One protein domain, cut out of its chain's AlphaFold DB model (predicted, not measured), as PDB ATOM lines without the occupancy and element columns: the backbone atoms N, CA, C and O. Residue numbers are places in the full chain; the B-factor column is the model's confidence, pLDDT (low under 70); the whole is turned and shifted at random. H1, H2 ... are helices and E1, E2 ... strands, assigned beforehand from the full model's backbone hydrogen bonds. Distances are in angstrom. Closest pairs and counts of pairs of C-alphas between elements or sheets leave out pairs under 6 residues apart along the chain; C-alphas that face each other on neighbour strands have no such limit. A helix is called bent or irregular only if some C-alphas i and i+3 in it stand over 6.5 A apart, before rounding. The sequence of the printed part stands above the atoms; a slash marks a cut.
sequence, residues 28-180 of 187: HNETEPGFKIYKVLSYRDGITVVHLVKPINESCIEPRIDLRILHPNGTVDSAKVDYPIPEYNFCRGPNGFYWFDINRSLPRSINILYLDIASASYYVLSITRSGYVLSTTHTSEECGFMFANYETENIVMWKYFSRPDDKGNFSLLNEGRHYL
ATOM      1  N   HIS A  28      21.546   4.117  59.848       85.56
ATOM      2  CA  HIS A  28      22.249   2.960  59.305       85.56
ATOM      3  C   HIS A  28      23.210   2.400  60.349       85.56
ATOM      4  O   HIS A  28      24.055   3.125  60.874       85.56
ATOM      5  N   ASN A  29      23.085   1.102  60.623       87.12
ATOM      6  CA  ASN A  29      23.994   0.385  61.502       87.12
ATOM      7  C   ASN A  29      24.966  -0.421  60.647       87.12
ATOM      8  O   ASN A  29      24.557  -1.351  59.951       87.12
ATOM      9  N   GLU A  30      26.247  -0.075  60.733       90.31
ATOM     10  CA  GLU A  30      27.308  -0.857  60.107       90.31
ATOM     11  C   GLU A  30      27.353  -2.266  60.701       90.31
ATOM     12  O   GLU A  30      27.345  -2.450  61.919       90.31
ATOM     13  N   THR A  31      27.419  -3.270  59.829       87.56
ATOM     14  CA  THR A  31      27.551  -4.676  60.236       87.56
ATOM     15  C   THR A  31      28.985  -5.014  60.624       87.56
ATOM     16  O   THR A  31      29.219  -5.837  61.508       87.56
ATOM     17  N   GLU A  32      29.956  -4.371  59.974       88.12
ATOM     18  CA  GLU A  32      31.373  -4.554  60.253       88.12
ATOM     19  C   GLU A  32      31.821  -3.577  61.357       88.12
ATOM     20  O   GLU A  32      31.731  -2.356  61.184       88.12
ATOM     21  N   PRO A  33      32.336  -4.067  62.497       89.44
ATOM     22  CA  PRO A  33      32.739  -3.195  63.592       89.44
ATOM     23  C   PRO A  33      34.012  -2.407  63.256       89.44
ATOM     24  O   PRO A  33      34.836  -2.820  62.435       89.44
ATOM     25  N   GLY A  34      34.205  -1.285  63.954       91.69
ATOM     26  CA  GLY A  34      35.452  -0.510  63.943       91.69
ATOM     27  C   GLY A  34      35.529   0.608  62.900       91.69
ATOM     28  O   GLY A  34      36.498   1.366  62.909       91.69
ATOM     29  N   PHE A  35      34.521   0.752  62.036       95.31
ATOM     30  CA  PHE A  35      34.444   1.889  61.122       95.31
ATOM     31  C   PHE A  35      34.267   3.218  61.860       95.31
ATOM     32  O   PHE A  35      33.542   3.324  62.852       95.31
ATOM     33  N   LYS A  36      34.909   4.257  61.326       93.56
ATOM     34  CA  LYS A  36      34.713   5.659  61.693       93.56
ATOM     35  C   LYS A  36      34.433   6.477  60.441       93.56
ATOM     36  O   LYS A  36      35.040   6.246  59.397       93.56
ATOM     37  N   ILE A  37      33.547   7.460  60.561       93.50
ATOM     38  CA  ILE A  37      33.294   8.429  59.494       93.50
ATOM     39  C   ILE A  37      34.522   9.327  59.358       93.50
ATOM     40  O   ILE A  37      34.925   9.970  60.325       93.50
ATOM     41  N   TYR A  38      35.102   9.370  58.159       93.06
ATOM     42  CA  TYR A  38      36.218  10.260  57.848       93.06
ATOM     43  C   TYR A  38      35.767  11.489  57.063       93.06
ATOM     44  O   TYR A  38      36.164  12.607  57.383       93.06
ATOM     45  N   LYS A  39      34.926  11.303  56.038       93.44
ATOM     46  CA  LYS A  39      34.472  12.404  55.178       93.44
ATOM     47  C   LYS A  39      33.076  12.150  54.629       93.44
ATOM     48  O   LYS A  39      32.703  11.007  54.380       93.44
ATOM     49  N   VAL A  40      32.321  13.224  54.415       93.44
ATOM     50  CA  VAL A  40      30.969  13.191  53.845       93.44
ATOM     51  C   VAL A  40      30.947  14.042  52.579       93.44
ATOM     52  O   VAL A  40      31.395  15.188  52.584       93.44
ATOM     53  N   LEU A  41      30.452  13.470  51.484       93.31
ATOM     54  CA  LEU A  41      30.423  14.055  50.147       93.31
ATOM     55  C   LEU A  41      28.978  14.072  49.631       93.31
ATOM     56  O   LEU A  41      28.493  13.087  49.079       93.31
ATOM     57  N   SER A  42      28.277  15.191  49.802       90.81
ATOM     58  CA  SER A  42      26.900  15.343  49.310       90.81
ATOM     59  C   SER A  42      26.860  15.808  47.854       90.81
ATOM     60  O   SER A  42      27.678  16.630  47.429       90.81
ATOM     61  N   TYR A  43      25.897  15.301  47.087       89.88
ATOM     62  CA  TYR A  43      25.661  15.622  45.679       89.88
ATOM     63  C   TYR A  43      24.306  16.312  45.492       89.88
ATOM     64  O   TYR A  43      23.417  16.230  46.336       89.88
ATOM     65  N   ARG A  44      24.143  16.995  44.352       84.31
ATOM     66  CA  ARG A  44      22.915  17.743  44.026       84.31
ATOM     67  C   ARG A  44      21.691  16.855  43.823       84.31
ATOM     68  O   ARG A  44      20.576  17.306  44.030       84.31
ATOM     69  N   ASP A  45      21.893  15.607  43.405       89.31
ATOM     70  CA  ASP A  45      20.811  14.632  43.235       89.31
ATOM     71  C   ASP A  45      20.347  14.026  44.573       89.31
ATOM     72  O   ASP A  45      19.638  13.025  44.583       89.31
ATOM     73  N   GLY A  46      20.751  14.624  45.701       88.50
ATOM     74  CA  GLY A  46      20.403  14.206  47.057       88.50
ATOM     75  C   GLY A  46      21.213  13.014  47.567       88.50
ATOM     76  O   GLY A  46      21.156  12.703  48.754       88.50
ATOM     77  N   ILE A  47      22.007  12.366  46.708       92.88
ATOM     78  CA  ILE A  47      22.889  11.279  47.128       92.88
ATOM     79  C   ILE A  47      24.017  11.846  47.986       92.88
ATOM     80  O   ILE A  47      24.660  12.837  47.631       92.88
ATOM     81  N   THR A  48      24.312  11.175  49.092       93.56
ATOM     82  CA  THR A  48      25.472  11.475  49.930       93.56
ATOM     83  C   THR A  48      26.386  10.266  49.996       93.56
ATOM     84  O   THR A  48      25.942   9.163  50.289       93.56
ATOM     85  N   VAL A  49      27.673  10.467  49.732       96.25
ATOM     86  CA  VAL A  49      28.689   9.427  49.882       96.25
ATOM     87  C   VAL A  49      29.464   9.671  51.168       96.25
ATOM     88  O   VAL A  49      30.058  10.731  51.354       96.25
ATOM     89  N   VAL A  50      29.469   8.688  52.058       96.00
ATOM     90  CA  VAL A  50      30.240   8.700  53.300       96.00
ATOM     91  C   VAL A  50      31.471   7.828  53.104       96.00
ATOM     92  O   VAL A  50      31.353   6.652  52.779       96.00
ATOM     93  N   HIS A  51      32.649   8.405  53.304       96.31
ATOM     94  CA  HIS A  51      33.907   7.675  53.350       96.31
ATOM     95  C   HIS A  51      34.175   7.227  54.788       96.31
ATOM     96  O   HIS A  51      34.265   8.053  55.707       96.31
ATOM     97  N   LEU A  52      34.287   5.914  54.961       95.75
ATOM     98  CA  LEU A  52      34.566   5.251  56.224       95.75
ATOM     99  C   LEU A  52      36.007   4.751  56.252       95.75
ATOM    100  O   LEU A  52      36.532   4.276  55.250       95.75
ATOM    101  N   VAL A  53      36.623   4.817  57.428       95.44
ATOM    102  CA  VAL A  53      37.985   4.332  57.668       95.44
ATOM    103  C   VAL A  53      38.025   3.460  58.911       95.44
ATOM    104  O   VAL A  53      37.224   3.637  59.833       95.44
ATOM    105  N   LYS A  54      38.990   2.546  58.966       95.88
ATOM    106  CA  LYS A  54      39.255   1.708  60.138       95.88
ATOM    107  C   LYS A  54      40.639   2.003  60.690       95.88
ATOM    108  O   LYS A  54      41.614   1.737  59.996       95.88
ATOM    109  N   PRO A  55      40.750   2.578  61.896       95.19
ATOM    110  CA  PRO A  55      42.045   2.811  62.524       95.19
ATOM    111  C   PRO A  55      42.748   1.488  62.833       95.19
ATOM    112  O   PRO A  55      42.167   0.631  63.495       95.19
ATOM    113  N   ILE A  56      44.001   1.354  62.401       95.38
ATOM    114  CA  ILE A  56      44.900   0.281  62.850       95.38
ATOM    115  C   ILE A  56      45.591   0.718  64.147       95.38
ATOM    116  O   ILE A  56      45.726  -0.059  65.089       95.38
ATOM    117  N   ASN A  57      46.027   1.977  64.195       92.50
ATOM    118  CA  ASN A  57      46.684   2.597  65.341       92.50
ATOM    119  C   ASN A  57      46.418   4.120  65.334       92.50
ATOM    120  O   ASN A  57      45.511   4.599  64.652       92.50
ATOM    121  N   GLU A  58      47.182   4.892  66.110       88.00
ATOM    122  CA  GLU A  58      47.008   6.349  66.212       88.00
ATOM    123  C   GLU A  58      47.372   7.117  64.930       88.00
ATOM    124  O   GLU A  58      46.881   8.229  64.715       88.00
ATOM    125  N   SER A  59      48.224   6.541  64.079       89.31
ATOM    126  CA  SER A  59      48.770   7.188  62.887       89.31
ATOM    127  C   SER A  59      48.275   6.597  61.569       89.31
ATOM    128  O   SER A  59      48.364   7.286  60.562       89.31
ATOM    129  N   CYS A  60      47.730   5.383  61.537       94.81
ATOM    130  CA  CYS A  60      47.379   4.681  60.304       94.81
ATOM    131  C   CYS A  60      45.970   4.084  60.343       94.81
ATOM    132  O   CYS A  60      45.469   3.650  61.387       94.81
ATOM    133  N   ILE A  61      45.362   4.008  59.162       95.62
ATOM    134  CA  ILE A  61      44.107   3.303  58.894       95.62
ATOM    135  C   ILE A  61      44.359   2.117  57.963       95.62
ATOM    136  O   ILE A  61      45.404   2.030  57.324       95.62
ATOM    137  N   GLU A  62      43.401   1.198  57.894       96.25
ATOM    138  CA  GLU A  62      43.444   0.102  56.933       96.25
ATOM    139  C   GLU A  62      43.542   0.646  55.497       96.25
ATOM    140  O   GLU A  62      42.841   1.615  55.181       96.25
ATOM    141  N   PRO A  63      44.383   0.046  54.629       95.31
ATOM    142  CA  PRO A  63      44.651   0.538  53.279       95.31
ATOM    143  C   PRO A  63      43.509   0.210  52.312       95.31
ATOM    144  O   PRO A  63      43.661  -0.521  51.335       95.31
ATOM    145  N   ARG A  64      42.322   0.725  52.624       94.50
ATOM    146  CA  ARG A  64      41.087   0.536  51.872       94.50
ATOM    147  C   ARG A  64      40.237   1.791  51.912       94.50
ATOM    148  O   ARG A  64      40.196   2.502  52.913       94.50
ATOM    149  N   ILE A  65      39.523   2.027  50.818       95.81
ATOM    150  CA  ILE A  65      38.535   3.098  50.721       95.81
ATOM    151  C   ILE A  65      37.157   2.444  50.730       95.81
ATOM    152  O   ILE A  65      36.703   1.900  49.719       95.81
ATOM    153  N   ASP A  66      36.512   2.492  51.892       96.56
ATOM    154  CA  ASP A  66      35.151   2.011  52.105       96.56
ATOM    155  C   ASP A  66      34.160   3.176  51.993       96.56
ATOM    156  O   ASP A  66      34.285   4.201  52.665       96.56
ATOM    157  N   LEU A  67      33.148   3.014  51.145       96.88
ATOM    158  CA  LEU A  67      32.131   4.024  50.874       96.88
ATOM    159  C   LEU A  67      30.744   3.518  51.286       96.88
ATOM    160  O   LEU A  67      30.414   2.338  51.125       96.88
ATOM    161  N   ARG A  68      29.910   4.433  51.781       96.12
ATOM    162  CA  ARG A  68      28.462   4.248  51.924       96.12
ATOM    163  C   ARG A  68      27.734   5.273  51.086       96.12
ATOM    164  O   ARG A  68      28.024   6.461  51.179       96.12
ATOM    165  N   ILE A  69      26.805   4.812  50.267       96.25
ATOM    166  CA  ILE A  69      26.042   5.648  49.346       96.25
ATOM    167  C   ILE A  69      24.641   5.755  49.921       96.25
ATOM    168  O   ILE A  69      23.869   4.803  49.863       96.25
ATOM    169  N   LEU A  70      24.345   6.902  50.518       95.00
ATOM    170  CA  LEU A  70      23.046   7.223  51.080       95.00
ATOM    171  C   LEU A  70      22.192   7.802  49.961       95.00
ATOM    172  O   LEU A  70      22.525   8.844  49.387       95.00
ATOM    173  N   HIS A  71      21.103   7.115  49.655       93.50
ATOM    174  CA  HIS A  71      20.155   7.520  48.631       93.50
ATOM    175  C   HIS A  71      19.002   8.331  49.239       93.50
ATOM    176  O   HIS A  71      18.619   8.086  50.385       93.50
ATOM    177  N   PRO A  72      18.378   9.246  48.474       90.50
ATOM    178  CA  PRO A  72      17.224  10.023  48.945       90.50
ATOM    179  C   PRO A  72      16.015   9.177  49.366       90.50
ATOM    180  O   PRO A  72      15.192   9.623  50.152       90.50
ATOM    181  N   ASN A  73      15.896   7.953  48.847       90.69
ATOM    182  CA  ASN A  73      14.842   7.000  49.213       90.69
ATOM    183  C   ASN A  73      15.111   6.282  50.558       90.69
ATOM    184  O   ASN A  73      14.350   5.390  50.926       90.69
ATOM    185  N   GLY A  74      16.198   6.625  51.259       88.19
ATOM    186  CA  GLY A  74      16.586   6.042  52.542       88.19
ATOM    187  C   GLY A  74      17.434   4.770  52.451       88.19
ATOM    188  O   GLY A  74      17.847   4.256  53.490       88.19
ATOM    189  N   THR A  75      17.724   4.249  51.252       93.12
ATOM    190  CA  THR A  75      18.590   3.069  51.108       93.12
ATOM    191  C   THR A  75      20.064   3.440  51.236       93.12
ATOM    192  O   THR A  75      20.481   4.550  50.896       93.12
ATOM    193  N   VAL A  76      20.867   2.489  51.714       94.75
ATOM    194  CA  VAL A  76      22.316   2.649  51.868       94.75
ATOM    195  C   VAL A  76      23.027   1.500  51.173       94.75
ATOM    196  O   VAL A  76      22.882   0.351  51.588       94.75
ATOM    197  N   ASP A  77      23.821   1.818  50.152       95.25
ATOM    198  CA  ASP A  77      24.671   0.835  49.481       95.25
ATOM    199  C   ASP A  77      26.095   0.885  50.036       95.25
ATOM    200  O   ASP A  77      26.622   1.953  50.356       95.25
ATOM    201  N   SER A  78      26.740  -0.277  50.101       95.25
ATOM    202  CA  SER A  78      28.161  -0.393  50.430       95.25
ATOM    203  C   SER A  78      28.991  -0.516  49.160       95.25
ATOM    204  O   SER A  78      28.671  -1.312  48.281       95.25
ATOM    205  N   ALA A  79      30.083   0.239  49.084       95.75
ATOM    206  CA  ALA A  79      31.030   0.185  47.980       95.75
ATOM    207  C   ALA A  79      32.470   0.181  48.497       95.75
ATOM    208  O   ALA A  79      32.764   0.713  49.567       95.75
ATOM    209  N   LYS A  80      33.367  -0.418  47.713       95.38
ATOM    210  CA  LYS A  80      34.813  -0.417  47.949       95.38
ATOM    211  C   LYS A  80      35.510   0.039  46.681       95.38
ATOM    212  O   LYS A  80      35.069  -0.305  45.585       95.38
ATOM    213  N   VAL A  81      36.581   0.805  46.831       95.81
ATOM    214  CA  VAL A  81      37.442   1.165  45.702       95.81
ATOM    215  C   VAL A  81      38.529   0.109  45.583       95.81
ATOM    216  O   VAL A  81      39.436   0.062  46.412       95.81
ATOM    217  N   ASP A  82      38.419  -0.741  44.568       93.19
ATOM    218  CA  ASP A  82      39.427  -1.756  44.259       93.19
ATOM    219  C   ASP A  82      40.489  -1.155  43.330       93.19
ATOM    220  O   ASP A  82      40.413  -1.242  42.103       93.19
ATOM    221  N   TYR A  83      41.432  -0.425  43.926       93.50
ATOM    222  CA  TYR A  83      42.562   0.163  43.219       93.50
ATOM    223  C   TYR A  83      43.816   0.131  44.106       93.50
ATOM    224  O   TYR A  83      43.725   0.499  45.281       93.50
ATOM    225  N   PRO A  84      44.987  -0.273  43.577       92.31
ATOM    226  CA  PRO A  84      46.201  -0.479  44.366       92.31
ATOM    227  C   PRO A  84      46.894   0.850  44.715       92.31
ATOM    228  O   PRO A  84      47.970   1.163  44.207       92.31
ATOM    229  N   ILE A  85      46.278   1.650  45.588       92.69
ATOM    230  CA  ILE A  85      46.917   2.837  46.168       92.69
ATOM    231  C   ILE A  85      48.018   2.369  47.135       92.69
ATOM    232  O   ILE A  85      47.729   1.552  48.013       92.69
ATOM    233  N   PRO A  86      49.258   2.882  47.036       92.38
ATOM    234  CA  PRO A  86      50.333   2.484  47.937       92.38
ATOM    235  C   PRO A  86      49.991   2.717  49.416       92.38
ATOM    236  O   PRO A  86      49.547   3.806  49.790       92.38
ATOM    237  N   GLU A  87      50.247   1.716  50.264       93.56
ATOM    238  CA  GLU A  87      49.757   1.663  51.654       93.56
ATOM    239  C   GLU A  87      50.213   2.829  52.539       93.56
ATOM    240  O   GLU A  87      49.468   3.265  53.416       93.56
ATOM    241  N   TYR A  88      51.401   3.395  52.297       89.69
ATOM    242  CA  TYR A  88      51.894   4.542  53.071       89.69
ATOM    243  C   TYR A  88      50.973   5.762  52.973       89.69
ATOM    244  O   TYR A  88      50.991   6.610  53.867       89.69
ATOM    245  N   ASN A  89      50.127   5.841  51.937       91.25
ATOM    246  CA  ASN A  89      49.158   6.919  51.823       91.25
ATOM    247  C   ASN A  89      48.129   6.917  52.959       91.25
ATOM    248  O   ASN A  89      47.648   7.978  53.354       91.25
ATOM    249  N   PHE A  90      47.850   5.746  53.528       94.56
ATOM    250  CA  PHE A  90      46.873   5.517  54.593       94.56
ATOM    251  C   PHE A  90      47.444   5.735  56.003       94.56
ATOM    252  O   PHE A  90      46.766   5.506  57.005       94.56
ATOM    253  N   CYS A  91      48.680   6.224  56.097       91.06
ATOM    254  CA  CYS A  91      49.298   6.678  57.334       91.06
ATOM    255  C   CYS A  91      49.419   8.203  57.351       91.06
ATOM    256  O   CYS A  91      49.504   8.854  56.315       91.06
ATOM    257  N   ARG A  92      49.388   8.803  58.538       84.44
ATOM    258  CA  ARG A  92      49.553  10.245  58.715       84.44
ATOM    259  C   ARG A  92      50.993  10.636  58.402       84.44
ATOM    260  O   ARG A  92      51.930  10.031  58.920       84.44
ATOM    261  N   GLY A  93      51.159  11.667  57.584       75.44
ATOM    262  CA  GLY A  93      52.432  12.351  57.392       75.44
ATOM    263  C   GLY A  93      52.796  13.245  58.583       75.44
ATOM    264  O   GLY A  93      52.052  13.316  59.566       75.44
ATOM    265  N   PRO A  94      53.912  13.989  58.495       67.31
ATOM    266  CA  PRO A  94      54.422  14.805  59.602       67.31
ATOM    267  C   PRO A  94      53.439  15.861  60.118       67.31
ATOM    268  O   PRO A  94      53.479  16.224  61.288       67.31
ATOM    269  N   ASN A  95      52.527  16.318  59.258       71.88
ATOM    270  CA  ASN A  95      51.512  17.319  59.589       71.88
ATOM    271  C   ASN A  95      50.214  16.712  60.160       71.88
ATOM    272  O   ASN A  95      49.231  17.425  60.338       71.88
ATOM    273  N   GLY A  96      50.173  15.399  60.410       73.88
ATOM    274  CA  GLY A  96      49.008  14.708  60.975       73.88
ATOM    275  C   GLY A  96      47.892  14.374  59.975       73.88
ATOM    276  O   GLY A  96      46.895  13.770  60.369       73.88
ATOM    277  N   PHE A  97      48.058  14.716  58.695       77.06
ATOM    278  CA  PHE A  97      47.127  14.376  57.613       77.06
ATOM    279  C   PHE A  97      47.579  13.122  56.864       77.06
ATOM    280  O   PHE A  97      48.779  12.880  56.745       77.06
ATOM    281  N   TYR A  98      46.631  12.334  56.350       82.75
ATOM    282  CA  TYR A  98      46.943  11.248  55.417       82.75
ATOM    283  C   TYR A  98      47.480  11.807  54.096       82.75
ATOM    284  O   TYR A  98      47.164  12.938  53.723       82.75
ATOM    285  N   TRP A  99      48.269  11.008  53.377       80.06
ATOM    286  CA  TRP A  99      48.833  11.415  52.085       80.06
ATOM    287  C   TRP A  99      47.873  11.202  50.907       80.06
ATOM    288  O   TRP A  99      48.222  11.509  49.770       80.06
ATOM    289  N   PHE A 100      46.657  10.717  51.181       86.62
ATOM    290  CA  PHE A 100      45.552  10.726  50.231       86.62
ATOM    291  C   PHE A 100      44.433  11.670  50.679       86.62
ATOM    292  O   PHE A 100      44.204  11.876  51.874       86.62
ATOM    293  N   ASP A 101      43.687  12.200  49.711       88.25
ATOM    294  CA  ASP A 101      42.436  12.915  49.966       88.25
ATOM    295  C   ASP A 101      41.371  12.507  48.949       88.25
ATOM    296  O   ASP A 101      41.665  12.174  47.803       88.25
ATOM    297  N   ILE A 102      40.114  12.545  49.380       91.31
ATOM    298  CA  ILE A 102      38.956  12.161  48.576       91.31
ATOM    299  C   ILE A 102      38.027  13.359  48.463       91.31
ATOM    300  O   ILE A 102      37.516  13.841  49.470       91.31
ATOM    301  N   ASN A 103      37.751  13.833  47.253       89.44
ATOM    302  CA  ASN A 103      36.842  14.953  47.032       89.44
ATOM    303  C   ASN A 103      35.792  14.616  45.983       89.44
ATOM    304  O   ASN A 103      36.043  13.885  45.027       89.44
ATOM    305  N   ARG A 104      34.597  15.190  46.142       88.25
ATOM    306  CA  ARG A 104      33.568  15.102  45.107       88.25
ATOM    307  C   ARG A 104      34.059  15.786  43.833       88.25
ATOM    308  O   ARG A 104      34.634  16.874  43.887       88.25
ATOM    309  N   SER A 105      33.765  15.170  42.699       83.31
ATOM    310  CA  SER A 105      33.958  15.740  41.375       83.31
ATOM    311  C   SER A 105      32.611  15.753  40.654       83.31
ATOM    312  O   SER A 105      31.849  14.781  40.673       83.31
ATOM    313  N   LEU A 106      32.245  16.912  40.108       73.00
ATOM    314  CA  LEU A 106      30.950  17.075  39.459       73.00
ATOM    315  C   LEU A 106      30.994  16.487  38.040       73.00
ATOM    316  O   LEU A 106      32.000  16.640  37.350       73.00
ATOM    317  N   PRO A 107      29.904  15.842  37.580       75.88
ATOM    318  CA  PRO A 107      28.589  15.802  38.228       75.88
ATOM    319  C   PRO A 107      28.359  14.622  39.192       75.88
ATOM    320  O   PRO A 107      27.531  14.747  40.091       75.88
ATOM    321  N   ARG A 108      29.028  13.472  39.009       86.88
ATOM    322  CA  ARG A 108      28.707  12.203  39.709       86.88
ATOM    323  C   ARG A 108      29.934  11.322  39.985       86.88
ATOM    324  O   ARG A 108      29.814  10.096  40.034       86.88
ATOM    325  N   SER A 109      31.106  11.922  40.140       90.56
ATOM    326  CA  SER A 109      32.359  11.204  40.380       90.56
ATOM    327  C   SER A 109      33.012  11.636  41.687       90.56
ATOM    328  O   SER A 109      32.584  12.571  42.371       90.56
ATOM    329  N   ILE A 110      34.033  10.890  42.072       94.31
ATOM    330  CA  ILE A 110      34.903  11.180  43.200       94.31
ATOM    331  C   ILE A 110      36.327  11.180  42.654       94.31
ATOM    332  O   ILE A 110      36.687  10.295  41.883       94.31
ATOM    333  N   ASN A 111      37.120  12.163  43.059       92.06
ATOM    334  CA  ASN A 111      38.546  12.210  42.780       92.06
ATOM    335  C   ASN A 111      39.299  11.831  44.052       92.06
ATOM    336  O   ASN A 111      39.058  12.412  45.114       92.06
ATOM    337  N   ILE A 112      40.210  10.875  43.926       92.19
ATOM    338  CA  ILE A 112      41.123  10.448  44.977       92.19
ATOM    339  C   ILE A 112      42.520  10.892  44.570       92.19
ATOM    340  O   ILE A 112      43.053  10.434  43.562       92.19
ATOM    341  N   LEU A 113      43.093  11.799  45.346       89.56
ATOM    342  CA  LEU A 113      44.498  12.159  45.250       89.56
ATOM    343  C   LEU A 113      45.316  11.164  46.062       89.56
ATOM    344  O   LEU A 113      44.963  10.925  47.213       89.56
ATOM    345  N   TYR A 114      46.414  10.656  45.511       89.25
ATOM    346  CA  TYR A 114      47.422   9.912  46.265       89.25
ATOM    347  C   TYR A 114      48.838  10.148  45.717       89.25
ATOM    348  O   TYR A 114      49.018  10.554  44.565       89.25
ATOM    349  N   LEU A 115      49.837   9.896  46.561       85.62
ATOM    350  CA  LEU A 115      51.258   9.995  46.240       85.62
ATOM    351  C   LEU A 115      51.802   8.653  45.732       85.62
ATOM    352  O   LEU A 115      51.463   7.597  46.276       85.62
ATOM    353  N   ASP A 116      52.701   8.722  44.750       84.38
ATOM    354  CA  ASP A 116      53.643   7.657  44.419       84.38
ATOM    355  C   ASP A 116      55.099   8.121  44.621       84.38
ATOM    356  O   ASP A 116      55.670   8.848  43.807       84.38
ATOM    357  N   ILE A 117      55.718   7.673  45.714       77.75
ATOM    358  CA  ILE A 117      57.110   7.978  46.065       77.75
ATOM    359  C   ILE A 117      58.084   7.415  45.021       77.75
ATOM    360  O   ILE A 117      59.106   8.041  44.754       77.75
ATOM    361  N   ALA A 118      57.784   6.263  44.405       77.44
ATOM    362  CA  ALA A 118      58.700   5.629  43.454       77.44
ATOM    363  C   ALA A 118      58.874   6.464  42.179       77.44
ATOM    364  O   ALA A 118      59.973   6.545  41.633       77.44
ATOM    365  N   SER A 119      57.796   7.110  41.730       73.62
ATOM    366  CA  SER A 119      57.806   8.036  40.594       73.62
ATOM    367  C   SER A 119      57.945   9.506  41.002       73.62
ATOM    368  O   SER A 119      57.903  10.373  40.128       73.62
ATOM    369  N   ALA A 120      58.102   9.800  42.302       72.81
ATOM    370  CA  ALA A 120      58.107  11.154  42.860       72.81
ATOM    371  C   ALA A 120      56.971  12.027  42.285       72.81
ATOM    372  O   ALA A 120      57.183  13.170  41.883       72.81
ATOM    373  N   SER A 121      55.775  11.443  42.172       75.62
ATOM    374  CA  SER A 121      54.639  12.026  41.454       75.62
ATOM    375  C   SER A 121      53.326  11.812  42.194       75.62
ATOM    376  O   SER A 121      53.211  10.945  43.061       75.62
ATOM    377  N   TYR A 122      52.303  12.562  41.793       78.38
ATOM    378  CA  TYR A 122      50.952  12.417  42.321       78.38
ATOM    379  C   TYR A 122      50.004  11.935  41.249       78.38
ATOM    380  O   TYR A 122      50.148  12.229  40.057       78.38
ATOM    381  N   TYR A 123      48.981  11.241  41.712       85.44
ATOM    382  CA  TYR A 123      47.965  10.679  40.860       85.44
ATOM    383  C   TYR A 123      46.593  11.113  41.336       85.44
ATOM    384  O   TYR A 123      46.302  11.159  42.533       85.44
ATOM    385  N   VAL A 124      45.735  11.397  40.363       89.06
ATOM    386  CA  VAL A 124      44.309  11.592  40.592       89.06
ATOM    387  C   VAL A 124      43.578  10.403  40.003       89.06
ATOM    388  O   VAL A 124      43.510  10.231  38.785       89.06
ATOM    389  N   LEU A 125      43.031   9.575  40.882       91.69
ATOM    390  CA  LEU A 125      42.140   8.480  40.537       91.69
ATOM    391  C   LEU A 125      40.704   9.010  40.529       91.69
ATOM    392  O   LEU A 125      40.152   9.369  41.567       91.69
ATOM    393  N   SER A 126      40.095   9.057  39.348       92.44
ATOM    394  CA  SER A 126      38.677   9.376  39.200       92.44
ATOM    395  C   SER A 126      37.863   8.091  39.277       92.44
ATOM    396  O   SER A 126      38.126   7.146  38.533       92.44
ATOM    397  N   ILE A 127      36.853   8.060  40.141       94.94
ATOM    398  CA  ILE A 127      35.964   6.911  40.336       94.94
ATOM    399  C   ILE A 127      34.490   7.321  40.280       94.94
ATOM    400  O   ILE A 127      34.129   8.488  40.468       94.94
ATOM    401  N   THR A 128      33.606   6.351  40.071       94.75
ATOM    402  CA  THR A 128      32.174   6.509  40.332       94.75
ATOM    403  C   THR A 128      31.906   6.572  41.836       94.75
ATOM    404  O   THR A 128      32.701   6.120  42.659       94.75
ATOM    405  N   ARG A 129      30.715   7.044  42.220       93.75
ATOM    406  CA  ARG A 129      30.237   6.982  43.617       93.75
ATOM    407  C   ARG A 129      30.174   5.558  44.186       93.75
ATOM    408  O   ARG A 129      30.214   5.395  45.398       93.75
ATOM    409  N   SER A 130      30.086   4.555  43.313       94.00
ATOM    410  CA  SER A 130      30.096   3.129  43.652       94.00
ATOM    411  C   SER A 130      31.486   2.492  43.651       94.00
ATOM    412  O   SER A 130      31.584   1.280  43.803       94.00
ATOM    413  N   GLY A 131      32.554   3.278  43.493       92.69
ATOM    414  CA  GLY A 131      33.929   2.791  43.603       92.69
ATOM    415  C   GLY A 131      34.546   2.249  42.314       92.69
ATOM    416  O   GLY A 131      35.691   1.809  42.347       92.69
ATOM    417  N   TYR A 132      33.846   2.308  41.175       93.62
ATOM    418  CA  TYR A 132      34.415   1.876  39.896       93.62
ATOM    419  C   TYR A 132      35.386   2.915  39.350       93.62
ATOM    420  O   TYR A 132      35.059   4.098  39.274       93.62
ATOM    421  N   VAL A 133      36.556   2.461  38.916       92.94
ATOM    422  CA  VAL A 133      37.585   3.317  38.326       92.94
ATOM    423  C   VAL A 133      37.136   3.840  36.963       92.94
ATOM    424  O   VAL A 133      36.719   3.072  36.101       92.94
ATOM    425  N   LEU A 134      37.227   5.157  36.776       88.38
ATOM    426  CA  LEU A 134      36.948   5.846  35.515       88.38
ATOM    427  C   LEU A 134      38.242   6.186  34.775       88.38
ATOM    428  O   LEU A 134      38.345   5.968  33.572       88.38
ATOM    429  N   SER A 135      39.224   6.736  35.490       86.44
ATOM    430  CA  SER A 135      40.523   7.103  34.934       86.44
ATOM    431  C   SER A 135      41.557   7.326  36.031       86.44
ATOM    432  O   SER A 135      41.223   7.584  37.189       86.44
ATOM    433  N   THR A 136      42.826   7.269  35.640       83.12
ATOM    434  CA  THR A 136      43.963   7.683  36.457       83.12
ATOM    435  C   THR A 136      44.760   8.712  35.675       83.12
ATOM    436  O   THR A 136      45.076   8.514  34.502       83.12
ATOM    437  N   THR A 137      45.052   9.844  36.299       79.50
ATOM    438  CA  THR A 137      45.839  10.905  35.673       79.50
ATOM    439  C   THR A 137      47.108  11.116  36.472       79.50
ATOM    440  O   THR A 137      47.055  11.288  37.688       79.50
ATOM    441  N   HIS A 138      48.241  11.065  35.772       70.81
ATOM    442  CA  HIS A 138      49.542  11.429  36.312       70.81
ATOM    443  C   HIS A 138      49.670  12.950  36.331       70.81
ATOM    444  O   HIS A 138      49.384  13.622  35.340       70.81
ATOM    445  N   THR A 139      50.106  13.471  37.467       64.44
ATOM    446  CA  THR A 139      50.449  14.877  37.653       64.44
ATOM    447  C   THR A 139      51.954  14.911  37.885       64.44
ATOM    448  O   THR A 139      52.428  14.474  38.933       64.44
ATOM    449  N   SER A 140      52.705  15.340  36.867       55.09
ATOM    450  CA  SER A 140      54.149  15.568  36.978       55.09
ATOM    451  C   SER A 140      54.416  17.003  37.421       55.09
ATOM    452  O   SER A 140      53.710  17.936  37.031       55.09
ATOM    453  N   GLU A 141      55.435  17.165  38.261       56.38
ATOM    454  CA  GLU A 141      55.684  18.392  39.003       56.38
ATOM    455  C   GLU A 141      57.112  18.875  38.823       56.38
ATOM    456  O   GLU A 141      57.969  18.711  39.689       56.38
ATOM    457  N   GLU A 142      57.369  19.575  37.725       57.75
ATOM    458  CA  GLU A 142      58.568  20.416  37.681       57.75
ATOM    459  C   GLU A 142      58.455  21.600  38.669       57.75
ATOM    460  O   GLU A 142      59.476  22.114  39.129       57.75
ATOM    461  N   CYS A 143      57.233  21.983  39.080       61.38
ATOM    462  CA  CYS A 143      56.980  23.169  39.910       61.38
ATOM    463  C   CYS A 143      56.052  22.952  41.127       61.38
ATOM    464  O   CYS A 143      55.847  23.895  41.885       61.38
ATOM    465  N   GLY A 144      55.489  21.759  41.340       67.56
ATOM    466  CA  GLY A 144      54.401  21.503  42.302       67.56
ATOM    467  C   GLY A 144      53.055  21.272  41.609       67.56
ATOM    468  O   GLY A 144      52.986  21.256  40.380       67.56
ATOM    469  N   PHE A 145      51.978  21.127  42.379       70.88
ATOM    470  CA  PHE A 145      50.682  20.677  41.863       70.88
ATOM    471  C   PHE A 145      49.497  21.490  42.352       70.88
ATOM    472  O   PHE A 145      49.458  21.969  43.483       70.88
ATOM    473  N   MET A 146      48.484  21.606  41.492       74.06
ATOM    474  CA  MET A 146      47.233  22.281  41.810       74.06
ATOM    475  C   MET A 146      46.074  21.288  41.867       74.06
ATOM    476  O   MET A 146      45.757  20.617  40.890       74.06
ATOM    477  N   PHE A 147      45.392  21.269  43.005       71.81
ATOM    478  CA  PHE A 147      44.114  20.605  43.197       71.81
ATOM    479  C   PHE A 147      42.993  21.610  43.053       71.81
ATOM    480  O   PHE A 147      42.839  22.452  43.927       71.81
ATOM    481  N   ALA A 148      42.198  21.509  41.989       73.31
ATOM    482  CA  ALA A 148      40.959  22.265  41.845       73.31
ATOM    483  C   ALA A 148      39.751  21.349  42.084       73.31
ATOM    484  O   ALA A 148      39.649  20.268  41.502       73.31
ATOM    485  N   ASN A 149      38.826  21.776  42.939       71.56
ATOM    486  CA  ASN A 149      37.610  21.039  43.260       71.56
ATOM    487  C   ASN A 149      36.423  21.986  43.464       71.56
ATOM    488  O   ASN A 149      36.573  23.122  43.899       71.56
ATOM    489  N   TYR A 150      35.212  21.505  43.201       72.50
ATOM    490  CA  TYR A 150      33.998  22.285  43.444       72.50
ATOM    491  C   TYR A 150      33.608  22.232  44.931       72.50
ATOM    492  O   TYR A 150      33.171  21.190  45.435       72.50
ATOM    493  N   GLU A 151      33.734  23.359  45.640       76.69
ATOM    494  CA  GLU A 151      33.174  23.537  46.990       76.69
ATOM    495  C   GLU A 151      31.666  23.698  46.928       76.69
ATOM    496  O   GLU A 151      30.964  23.131  47.755       76.69
ATOM    497  N   THR A 152      31.159  24.399  45.919       71.44
ATOM    498  CA  THR A 152      29.741  24.431  45.552       71.44
ATOM    499  C   THR A 152      29.621  24.469  44.031       71.44
ATOM    500  O   THR A 152      30.617  24.442  43.318       71.44
ATOM    501  N   GLU A 153      28.396  24.536  43.523       67.62
ATOM    502  CA  GLU A 153      28.100  24.714  42.100       67.62
ATOM    503  C   GLU A 153      28.850  25.870  41.448       67.62
ATOM    504  O   GLU A 153      29.322  25.756  40.321       67.62
ATOM    505  N   ASN A 154      28.950  26.965  42.195       81.56
ATOM    506  CA  ASN A 154      29.451  28.234  41.708       81.56
ATOM    507  C   ASN A 154      30.779  28.584  42.368       81.56
ATOM    508  O   ASN A 154      31.244  29.702  42.217       81.56
ATOM    509  N   ILE A 155      31.367  27.678  43.149       79.81
ATOM    510  CA  ILE A 155      32.620  27.938  43.853       79.81
ATOM    511  C   ILE A 155      33.580  26.802  43.555       79.81
ATOM    512  O   ILE A 155      33.408  25.680  44.034       79.81
ATOM    513  N   VAL A 156      34.612  27.122  42.785       83.12
ATOM    514  CA  VAL A 156      35.773  26.262  42.591       83.12
ATOM    515  C   VAL A 156      36.806  26.656  43.635       83.12
ATOM    516  O   VAL A 156      37.329  27.766  43.613       83.12
ATOM    517  N   MET A 157      37.086  25.756  44.565       84.44
ATOM    518  CA  MET A 157      38.268  25.840  45.410       84.44
ATOM    519  C   MET A 157      39.465  25.348  44.617       84.44
ATOM    520  O   MET A 157      39.356  24.406  43.831       84.44
ATOM    521  N   TRP A 158      40.619  25.940  44.866       80.75
ATOM    522  CA  TRP A 158      41.873  25.360  44.440       80.75
ATOM    523  C   TRP A 158      42.907  25.450  45.553       80.75
ATOM    524  O   TRP A 158      42.905  26.385  46.349       80.75
ATOM    525  N   LYS A 159      43.785  24.456  45.610       82.38
ATOM    526  CA  LYS A 159      44.940  24.389  46.497       82.38
ATOM    527  C   LYS A 159      46.160  24.102  45.651       82.38
ATOM    528  O   LYS A 159      46.145  23.171  44.856       82.38
ATOM    529  N   TYR A 160      47.194  24.905  45.806       77.94
ATOM    530  CA  TYR A 160      48.472  24.736  45.148       77.94
ATOM    531  C   TYR A 160      49.510  24.314  46.179       77.94
ATOM    532  O   TYR A 160      49.714  24.998  47.182       77.94
ATOM    533  N   PHE A 161      50.148  23.182  45.931       80.19
ATOM    534  CA  PHE A 161      51.143  22.587  46.801       80.19
ATOM    535  C   PHE A 161      52.516  22.606  46.131       80.19
ATOM    536  O   PHE A 161      52.629  22.582  44.904       80.19
ATOM    537  N   SER A 162      53.564  22.668  46.949       76.31
ATOM    538  CA  SER A 162      54.943  22.551  46.488       76.31
ATOM    539  C   SER A 162      55.208  21.158  45.942       76.31
ATOM    540  O   SER A 162      54.554  20.199  46.352       76.31
ATOM    541  N   ARG A 163      56.259  21.040  45.127       74.88
ATOM    542  CA  ARG A 163      56.854  19.730  44.869       74.88
ATOM    543  C   ARG A 163      57.260  19.043  46.184       74.88
ATOM    544  O   ARG A 163      57.564  19.761  47.152       74.88
ATOM    545  N   PRO A 164      57.317  17.702  46.218       68.88
ATOM    546  CA  PRO A 164      57.890  16.968  47.333       68.88
ATOM    547  C   PRO A 164      59.332  17.411  47.611       68.88
ATOM    548  O   PRO A 164      60.124  17.599  46.683       68.88
ATOM    549  N   ASP A 165      59.674  17.592  48.885       72.62
ATOM    550  CA  ASP A 165      61.061  17.709  49.331       72.62
ATOM    551  C   ASP A 165      61.771  16.342  49.278       72.62
ATOM    552  O   ASP A 165      61.161  15.311  48.990       72.62
ATOM    553  N   ASP A 166      63.066  16.306  49.595       71.94
ATOM    554  CA  ASP A 166      63.867  15.068  49.589       71.94
ATOM    555  C   ASP A 166      63.362  14.002  50.586       71.94
ATOM    556  O   ASP A 166      63.830  12.863  50.587       71.94
ATOM    557  N   LYS A 167      62.417  14.362  51.463       71.25
ATOM    558  CA  LYS A 167      61.755  13.475  52.426       71.25
ATOM    559  C   LYS A 167      60.329  13.117  51.993       71.25
ATOM    560  O   LYS A 167      59.601  12.495  52.765       71.25
ATOM    561  N   GLY A 168      59.930  13.514  50.787       62.06
ATOM    562  CA  GLY A 168      58.609  13.305  50.218       62.06
ATOM    563  C   GLY A 168      57.553  14.302  50.691       62.06
ATOM    564  O   GLY A 168      56.433  14.228  50.208       62.06
ATOM    565  N   ASN A 169      57.855  15.235  51.598       70.31
ATOM    566  CA  ASN A 169      56.853  16.154  52.142       70.31
ATOM    567  C   ASN A 169      56.529  17.273  51.162       70.31
ATOM    568  O   ASN A 169      57.409  17.818  50.507       70.31
ATOM    569  N   PHE A 170      55.278  17.707  51.161       72.56
ATOM    570  CA  PHE A 170      54.828  18.868  50.408       72.56
ATOM    571  C   PHE A 170      54.194  19.891  51.343       72.56
ATOM    572  O   PHE A 170      53.711  19.579  52.436       72.56
ATOM    573  N   SER A 171      54.204  21.140  50.901       78.00
ATOM    574  CA  SER A 171      53.669  22.279  51.638       78.00
ATOM    575  C   SER A 171      52.550  22.924  50.834       78.00
ATOM    576  O   SER A 171      52.646  23.039  49.615       78.00
ATOM    577  N   LEU A 172      51.468  23.329  51.501       81.25
ATOM    578  CA  LEU A 172      50.449  24.163  50.867       81.25
ATOM    579  C   LEU A 172      51.072  25.537  50.605       81.25
ATOM    580  O   LEU A 172      51.372  26.263  51.548       81.25
ATOM    581  N   LEU A 173      51.289  25.870  49.335       82.19
ATOM    582  CA  LEU A 173      51.878  27.143  48.926       82.19
ATOM    583  C   LEU A 173      50.817  28.227  48.774       82.19
ATOM    584  O   LEU A 173      51.076  29.390  49.074       82.19
ATOM    585  N   ASN A 174      49.637  27.861  48.273       80.88
ATOM    586  CA  ASN A 174      48.539  28.798  48.096       80.88
ATOM    587  C   ASN A 174      47.193  28.066  48.049       80.88
ATOM    588  O   ASN A 174      47.125  26.895  47.688       80.88
ATOM    589  N   GLU A 175      46.111  28.756  48.374       92.12
ATOM    590  CA  GLU A 175      44.756  28.270  48.147       92.12
ATOM    591  C   GLU A 175      43.824  29.426  47.810       92.12
ATOM    592  O   GLU A 175      44.064  30.578  48.168       92.12
ATOM    593  N   GLY A 176      42.739  29.127  47.110       87.12
ATOM    594  CA  GLY A 176      41.792  30.146  46.708       87.12
ATOM    595  C   GLY A 176      40.418  29.597  46.383       87.12
ATOM    596  O   GLY A 176      40.201  28.395  46.253       87.12
ATOM    597  N   ARG A 177      39.483  30.536  46.244       91.06
ATOM    598  CA  ARG A 177      38.114  30.315  45.775       91.06
ATOM    599  C   ARG A 177      37.899  31.142  44.528       91.06
ATOM    600  O   ARG A 177      38.188  32.335  44.519       91.06
ATOM    601  N   HIS A 178      37.352  30.523  43.498       84.75
ATOM    602  CA  HIS A 178      36.846  31.212  42.331       84.75
ATOM    603  C   HIS A 178      35.329  31.068  42.280       84.75
ATOM    604  O   HIS A 178      34.807  29.953  42.281       84.75
ATOM    605  N   TYR A 179      34.639  32.205  42.245       87.25
ATOM    606  CA  TYR A 179      33.189  32.264  42.148       87.25
ATOM    607  C   TYR A 179      32.800  32.301  40.670       87.25
ATOM    608  O   TYR A 179      32.998  33.312  39.997       87.25
ATOM    609  N   LEU A 180      32.270  31.193  40.161       78.25
ATOM    610  CA  LEU A 180      31.717  31.110  38.817       78.25
ATOM    611  C   LEU A 180      30.462  31.987  38.751       78.25
ATOM    612  O   LEU A 180      29.525  31.811  39.532       78.25
TER     613      LEU A 180
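Overview. This is residues 28 to 180 of the 187 residues of an uncharacterized protein of Rhizophagus irregularis (UniProt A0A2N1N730). Three small antiparallel sheets spread like blades from around strand E5, near the middle: E1 to E4 make one, E5 to E8 the next, and E9 to E11 the last. The edge strands E1 and E9 of the other two sheets come near E5, and the short helix H1 only grazes the sheet E5 to E8. The 153 printed residues hold eleven named strands and one named helix, H1 between E4 and E5; each sheet is a meander, each strand the antiparallel neighbour of the one before, in the orders E1 E2 E3 E4, E5 E6 E7 E8 and E9 E10 E11. The class is mostly strand, and the whole is compact, with a radius of gyration of the C-alphas of 15.9 A and spans of 47 by 41 by 25 A.

Along the chain. Start at C-alpha 36, (34.713, 5.659, 61.693), where E1, residues 36 to 42, begins; it is 17.6 A long. Read on through E2, residues 48 to 53, 16.4 A, E3, residues 66 to 70, and E4, residues 76 to 80. H1, residues 87 to 90, comes next. Then find C-alpha 101 at (42.436, 12.915, 49.966), the start of E5, residues 101 to 105. E6, residues 109 to 116, is 22.0 A long, E7, residues 121 to 128, 23.2 A, and E8, residues 133 to 139, 17.3 A. E9, residues 145 to 152, E10, residues 155 to 161, and E11, residues 172 to 179, measure 21.6 A, 19.5 A and 21.0 A; E11 ends at (33.189, 32.264, 42.148).

Arrangement. Look first at the strongly twisted sheet E1 E2 E3 E4: N 41 and O 49 are 2.8 A apart in the hairpin of E1 and E2, N 50 and O 68 are 2.8 A apart between E2 and E3, and N 67 and O 79 are 2.8 A apart between E3 and E4. From edge strand E1 go to edge strand E5, where the closest C-alphas, of Leu 41 and Arg 104, are 6.0 A apart. In the strongly twisted sheet E5 E6 E7 E8, N 103 and O 111 are 2.9 A apart, N 112 and O 125 are 2.8 A apart, and N 126 and O 135 are 2.8 A apart. H1 only grazes this sheet with residues 88 to 90; its closest C-alpha pair with E6, Asn 89 and Tyr 114, is 6.5 A apart. H1 is too short for an O i to N i+4 pair, and its one O i to N i+3 pair is within hydrogen-bond range. From E5 go to E9, where the closest C-alphas, of Ser 105 and Asn 149, are 6.7 A apart. In the sheet E9 E10 E11, only just strongly twisted, N 147 and O 159 are 2.8 A apart, and N 158 and O 176 are 2.9 A apart. E4 and E11 are apart.

Size, cuts and confidence. The two C-alphas farthest apart, of Asn 73 and Asp 166, are 49.7 A apart. The printed part has no cut; the link E2 to E3, residues 54 to 65, is long. Mean pLDDT of the printed part is 85.4, and residues 94, 139 to 144, 153, 164 and 168 are under 70.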